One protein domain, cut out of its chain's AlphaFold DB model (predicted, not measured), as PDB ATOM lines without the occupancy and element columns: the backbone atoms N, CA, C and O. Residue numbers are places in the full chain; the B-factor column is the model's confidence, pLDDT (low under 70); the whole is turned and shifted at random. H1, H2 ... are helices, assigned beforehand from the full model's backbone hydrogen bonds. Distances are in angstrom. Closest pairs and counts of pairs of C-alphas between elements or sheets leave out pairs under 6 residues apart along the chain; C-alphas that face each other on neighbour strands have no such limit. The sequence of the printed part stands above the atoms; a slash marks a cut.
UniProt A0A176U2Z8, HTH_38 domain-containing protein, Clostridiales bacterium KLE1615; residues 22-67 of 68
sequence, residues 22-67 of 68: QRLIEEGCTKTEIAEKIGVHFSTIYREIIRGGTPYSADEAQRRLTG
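What this domain is: This is residues 22 to 67 of the 68 residues of the protein "HTH_38 domain-containing protein" of Clostridiales bacterium KLE1615 (UniProt A0A176U2Z8). What shape do these atoms make? H3, the longest helix, is the middle piece of a small all-helix domain: H2 sits crosswise at the end of H3 where residue 42 lies, and H4 crosswise at the end where residue 52 lies. The short H1 is set away from H3, near H2 and near the first residue of H4, without clearly touching either. What is it built of, and how large is it? The printed part has 46 residues with four named helices, in the order H1, H2, H3, H4, and no named strand. It is compact, with a radius of gyration of the C-alphas of 10.2 A, and its C-alphas span 29 by 20 by 13 A along the three main axes.

Where its parts are: Where do the first two helices run? H1 holds residues 22 to 26 and begins at C-alpha 22, (166.889, 168.304, 113.646). H2 holds residues 31 to 38 and is 10.5 A from first to last C-alpha. Where do the other two run? H3 holds residues 42 to 52, 15.4 A from first to last C-alpha, and begins at C-alpha 42, (168.134, 162.190, 127.425). H4 holds residues 58 to 66, 12.4 A long in the same measure, and ends at C-alpha 66, (165.159, 150.738, 108.641).

How they stand to each other: What is near H1? H1 and H2 are close but not clearly touching; their closest C-alphas, those of Leu 24 and Ile 34, are 6.6 A apart. H1 and H4 are also close but not clearly touching, with the C-alphas of Gln 22 and Ala 58 closest at 6.2 A. What does H3 touch? H3 touches H2, about perpendicular at 81 degrees, and their closest C-alphas, those of Ala 35 and Phe 42, are 5.3 A apart. H3 also touches H4, about perpendicular at 90 degrees, with the C-alphas of Gly 52 and Ala 61 closest at 3.9 A. Which helices stay apart? H1 and H3 are apart, and so are H2 and H4. What do the backbone N and O atoms show? In H1, H2, H3 and H4 every O i to N i+4 pair is within hydrogen-bond range.

The domain as a whole: How far does the whole reach? The two C-alphas farthest apart, those of Gly 28 and Gly 67, are 29.2 A apart. Is there a cut or a long link? The printed part has no cut, and the links H1 to H2, H2 to H3 and H3 to H4 are tight. Where is the model less sure? The mean pLDDT of the printed part is 93.9, and one residue, Gly 67, is under 70.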
ATOM      1  N   GLN A  22     166.008 167.600 114.578       97.62
ATOM      2  CA  GLN A  22     166.889 168.304 113.646       97.62
ATOM      3  C   GLN A  22     166.686 169.819 113.722       97.62
ATOM      4  O   GLN A  22     167.651 170.548 113.951       97.62
ATOM      5  N   ARG A  23     165.432 170.274 113.638       98.00
ATOM      6  CA  ARG A  23     165.058 171.690 113.765       98.00
ATOM      7  C   ARG A  23     165.586 172.302 115.064       98.00
ATOM      8  O   ARG A  23     166.165 173.381 115.053       98.00
ATOM      9  N   LEU A  24     165.443 171.598 116.187       97.25
ATOM     10  CA  LEU A  24     165.909 172.077 117.489       97.25
ATOM     11  C   LEU A  24     167.440 172.136 117.596       97.25
ATOM     12  O   LEU A  24     167.964 173.018 118.274       97.25
ATOM     13  N   ILE A  25     168.166 171.221 116.945       96.25
ATOM     14  CA  ILE A  25     169.634 171.278 116.868       96.25
ATOM     15  C   ILE A  25     170.078 172.493 116.047       96.25
ATOM     16  O   ILE A  25     171.003 173.190 116.463       96.25
ATOM     17  N   GLU A  26     169.412 172.767 114.924       95.81
ATOM     18  CA  GLU A  26     169.670 173.945 114.081       95.81
ATOM     19  C   GLU A  26     169.360 175.260 114.820       95.81
ATOM     20  O   GLU A  26     170.097 176.233 114.684       95.81
ATOM     21  N   GLU A  27     168.339 175.270 115.681       96.62
ATOM     22  CA  GLU A  27     168.035 176.377 116.604       96.62
ATOM     23  C   GLU A  27     169.053 176.517 117.758       96.62
ATOM     24  O   GLU A  27     168.954 177.446 118.559       96.62
ATOM     25  N   GLY A  28     170.030 175.610 117.873       96.69
ATOM     26  CA  GLY A  28     171.060 175.642 118.913       96.69
ATOM     27  C   GLY A  28     170.611 175.094 120.271       96.69
ATOM     28  O   GLY A  28     171.306 175.297 121.268       96.69
ATOM     29  N   CYS A  29     169.480 174.382 120.336       96.88
ATOM     30  CA  CYS A  29     169.018 173.765 121.578       96.88
ATOM     31  C   CYS A  29     170.004 172.693 122.061       96.88
ATOM     32  O   CYS A  29     170.548 171.886 121.297       96.88
ATOM     33  N   THR A  30     170.174 172.611 123.374       96.38
ATOM     34  CA  THR A  30     170.937 171.542 124.011       96.38
ATOM     35  C   THR A  30     170.178 170.215 123.961       96.38
ATOM     36  O   THR A  30     168.953 170.142 123.877       96.38
ATOM     37  N   LYS A  31     170.914 169.109 124.087       95.50
ATOM     38  CA  LYS A  31     170.347 167.748 124.091       95.50
ATOM     39  C   LYS A  31     169.321 167.539 125.211       95.50
ATOM     40  O   LYS A  31     168.382 166.766 125.035       95.50
ATOM     41  N   THR A  32     169.504 168.217 126.344       95.69
ATOM     42  CA  THR A  32     168.580 168.177 127.485       95.69
ATOM     43  C   THR A  32     167.277 168.896 127.155       95.69
ATOM     44  O   THR A  32     166.215 168.300 127.308       95.69
ATOM     45  N   GLU A  33     167.346 170.110 126.605       96.12
ATOM     46  CA  GLU A  33     166.154 170.861 126.185       96.12
ATOM     47  C   GLU A  33     165.374 170.117 125.099       96.12
ATOM     48  O   GLU A  33     164.148 170.057 125.141       96.12
ATOM     49  N   ILE A  34     166.074 169.486 124.152       96.06
ATOM     50  CA  ILE A  34     165.443 168.643 123.128       96.06
ATOM     51  C   ILE A  34     164.697 167.477 123.784       96.06
ATOM     52  O   ILE A  34     163.546 167.208 123.447       96.06
ATOM     53  N   ALA A  35     165.318 166.789 124.745       94.00
ATOM     54  CA  ALA A  35     164.688 165.670 125.441       94.00
ATOM     55  C   ALA A  35     163.407 166.099 126.175       94.00
ATOM     56  O   ALA A  35     162.384 165.414 126.088       94.00
ATOM     57  N   GLU A  36     163.435 167.260 126.830       92.88
ATOM     58  CA  GLU A  36     162.282 167.850 127.516       92.88
ATOM     59  C   GLU A  36     161.182 168.312 126.551       92.88
ATOM     60  O   GLU A  36     159.997 168.103 126.826       92.88
ATOM     61  N   LYS A  37     161.549 168.909 125.409       93.56
ATOM     62  CA  LYS A  37     160.603 169.342 124.368       93.56
ATOM     63  C   LYS A  37     159.899 168.155 123.708       93.56
ATOM     64  O   LYS A  37     158.678 168.176 123.588       93.56
ATOM     65  N   ILE A  38     160.650 167.114 123.344       91.94
ATOM     66  CA  ILE A  38     160.134 165.898 122.693       91.94
ATOM     67  C   ILE A  38     159.422 164.965 123.694       91.94
ATOM     68  O   ILE A  38     158.611 164.119 123.305       91.94
ATOM     69  N   GLY A  39     159.714 165.100 124.992       90.75
ATOM     70  CA  GLY A  39     159.129 164.275 126.050       90.75
ATOM     71  C   GLY A  39     159.731 162.869 126.124       90.75
ATOM     72  O   GLY A  39     159.015 161.898 126.379       90.75
ATOM     73  N   VAL A  40     161.040 162.739 125.883       90.44
ATOM     74  CA  VAL A  40     161.781 161.465 125.937       90.44
ATOM     75  C   VAL A  40     162.990 161.560 126.863       90.44
ATOM     76  O   VAL A  40     163.421 162.636 127.254       90.44
ATOM     77  N   HIS A  41     163.570 160.415 127.224       91.75
ATOM     78  CA  HIS A  41     164.775 160.404 128.050       91.75
ATOM     79  C   HIS A  41     165.988 160.958 127.287       91.75
ATOM     80  O   HIS A  41     166.164 160.669 126.101       91.75
ATOM     81  N   PHE A  42     166.888 161.655 127.987       93.38
ATOM     82  CA  PHE A  42     168.134 162.190 127.425       93.38
ATOM     83  C   PHE A  42     168.932 161.139 126.635       93.38
ATOM     84  O   PHE A  42     169.373 161.391 125.516       93.38
ATOM     85  N   SER A  43     169.048 159.913 127.161       93.25
ATOM     86  CA  SER A  43     169.754 158.814 126.477       93.25
ATOM     87  C   SER A  43     169.146 158.442 125.120       93.25
ATOM     88  O   SER A  43     169.807 157.822 124.289       93.25
ATOM     89  N   THR A  44     167.855 158.718 124.923       93.38
ATOM     90  CA  THR A  44     167.168 158.488 123.648       93.38
ATOM     91  C   THR A  44     167.627 159.521 122.630       93.38
ATOM     92  O   THR A  44     168.065 159.121 121.559       93.38
ATOM     93  N   ILE A  45     167.640 160.808 122.996       95.50
ATOM     94  CA  ILE A  45     168.168 161.885 122.145       95.50
ATOM     95  C   ILE A  45     169.651 161.674 121.842       95.50
ATOM     96  O   ILE A  45     170.056 161.752 120.690       95.50
ATOM     97  N   TYR A  46     170.460 161.328 122.844       95.38
ATOM     98  CA  TYR A  46     171.890 161.084 122.646       95.38
ATOM     99  C   TYR A  46     172.158 159.981 121.606       95.38
ATOM    100  O   TYR A  46     172.925 160.181 120.667       95.38
ATOM    101  N   ARG A  47     171.475 158.832 121.730       94.81
ATOM    102  CA  ARG A  47     171.591 157.722 120.767       94.81
ATOM    103  C   ARG A  47     171.015 158.068 119.398       94.81
ATOM    104  O   ARG A  47     171.536 157.593 118.396       94.81
ATOM    105  N   GLU A  48     169.942 158.854 119.356       95.56
ATOM    106  CA  GLU A  48     169.360 159.340 118.106       95.56
ATOM    107  C   GLU A  48     170.350 160.220 117.348       95.56
ATOM    108  O   GLU A  48     170.575 159.981 116.167       95.56
ATOM    109  N   ILE A  49     170.997 161.166 118.032       95.44
ATOM    110  CA  ILE A  49     171.966 162.080 117.419       95.44
ATOM    111  C   ILE A  49     173.149 161.309 116.838       95.44
ATOM    112  O   ILE A  49     173.503 161.522 115.685       95.44
ATOM    113  N   ILE A  50     173.706 160.351 117.588       95.38
ATOM    114  CA  ILE A  50     174.773 159.478 117.072       95.38
ATOM    115  C   ILE A  50     174.303 158.719 115.825       95.38
ATOM    116  O   ILE A  50     175.055 158.580 114.861       95.38
ATOM    117  N   ARG A  51     173.050 158.246 115.815       95.12
ATOM    118  CA  ARG A  51     172.485 157.559 114.651       95.12
ATOM    119  C   ARG A  51     172.335 158.490 113.450       95.12
ATOM    120  O   ARG A  51     172.568 158.029 112.344       95.12
ATOM    121  N   GLY A  52     171.986 159.756 113.644       94.88
ATOM    122  CA  GLY A  52     171.833 160.726 112.555       94.88
ATOM    123  C   GLY A  52     173.128 161.341 112.032       94.88
ATOM    124  O   GLY A  52     173.048 162.133 111.104       94.88
ATOM    125  N   GLY A  53     174.289 161.003 112.599       94.44
ATOM    126  CA  GLY A  53     175.580 161.503 112.124       94.44
ATOM    127  C   GLY A  53     175.917 162.929 112.581       94.44
ATOM    128  O   GLY A  53     175.256 163.505 113.447       94.44
ATOM    129  N   THR A  54     176.998 163.471 112.011       91.44
ATOM    130  CA  THR A  54     177.490 164.835 112.263       91.44
ATOM    131  C   THR A  54     177.739 165.530 110.917       91.44
ATOM    132  O   THR A  54     178.674 165.129 110.220       91.44
ATOM    133  N   PRO A  55     176.971 166.575 110.550       92.94
ATOM    134  CA  PRO A  55     175.824 167.126 111.281       92.94
ATOM    135  C   PRO A  55     174.645 166.138 111.346       92.94
ATOM    136  O   PRO A  55     174.556 165.223 110.537       92.94
ATOM    137  N   TYR A  56     173.757 166.313 112.329       96.44
ATOM    138  CA  TYR A  56     172.601 165.429 112.504       96.44
ATOM    139  C   TYR A  56     171.621 165.547 111.329       96.44
ATOM    140  O   TYR A  56     171.168 166.648 111.021       96.44
ATOM    141  N   SER A  57     171.237 164.412 110.742       97.00
ATOM    142  CA  SER A  57     170.172 164.302 109.741       97.00
ATOM    143  C   SER A  57     169.074 163.342 110.205       97.00
ATOM    144  O   SER A  57     169.338 162.184 110.554       97.00
ATOM    145  N   ALA A  58     167.820 163.803 110.166       96.44
ATOM    146  CA  ALA A  58     166.657 162.961 110.435       96.44
ATOM    147  C   ALA A  58     166.549 161.789 109.441       96.44
ATOM    148  O   ALA A  58     166.207 160.671 109.838       96.44
ATOM    149  N   ASP A  59     166.892 162.030 108.173       95.56
ATOM    150  CA  ASP A  59     166.875 161.024 107.108       95.56
ATOM    151  C   ASP A  59     167.938 159.955 107.318       95.56
ATOM    152  O   ASP A  59     167.650 158.763 107.213       95.56
ATOM    153  N   GLU A  60     169.160 160.354 107.676       95.31
ATOM    154  CA  GLU A  60     170.234 159.405 107.977       95.31
ATOM    155  C   GLU A  60     169.889 158.556 109.206       95.31
ATOM    156  O   GLU A  60     170.057 157.330 109.198       95.31
ATOM    157  N   ALA A  61     169.324 159.185 110.243       94.56
ATOM    158  CA  ALA A  61     168.880 158.487 111.443       94.56
ATOM    159  C   ALA A  61     167.758 157.478 111.145       94.56
ATOM    160  O   ALA A  61     167.746 156.382 111.716       94.56
ATOM    161  N   GLN A  62     166.829 157.836 110.253       95.00
ATOM    162  CA  GLN A  62     165.748 156.970 109.793       95.00
ATOM    163  C   GLN A  62     166.286 155.805 108.955       95.00
ATOM    164  O   GLN A  62     165.973 154.657 109.271       95.00
ATOM    165  N   ARG A  63     167.140 156.075 107.958       94.38
ATOM    166  CA  ARG A  63     167.739 155.064 107.070       94.38
ATOM    167  C   ARG A  63     168.497 153.999 107.859       94.38
ATOM    168  O   ARG A  63     168.236 152.808 107.707       94.38
ATOM    169  N   ARG A  64     169.354 154.414 108.800       91.56
ATOM    170  CA  ARG A  64     170.096 153.487 109.680       91.56
ATOM    171  C   ARG A  64     169.200 152.664 110.610       91.56
ATOM    172  O   ARG A  64     169.656 151.666 111.161       91.56
ATOM    173  N   LEU A  65     167.958 153.089 110.844       87.56
ATOM    174  CA  LEU A  65     166.992 152.344 111.651       87.56
ATOM    175  C   LEU A  65     166.214 151.310 110.820       87.56
ATOM    176  O   LEU A  65     165.820 150.285 111.377       87.56
ATOM    177  N   THR A  66     165.951 151.596 109.541       84.62
ATOM    178  CA  THR A  66     165.159 150.738 108.641       84.62
ATOM    179  C   THR A  66     166.001 149.803 107.777       84.62
ATOM    180  O   THR A  66     165.462 148.806 107.314       84.62
ATOM    181  N   GLY A  67     167.309 150.048 107.652       68.81
ATOM    182  CA  GLY A  67     168.251 149.120 107.019       68.81
ATOM    183  C   GLY A  67     168.246 149.135 105.488       68.81
ATOM    184  O   GLY A  67     168.568 148.109 104.898       68.81
TER     185      GLY A  67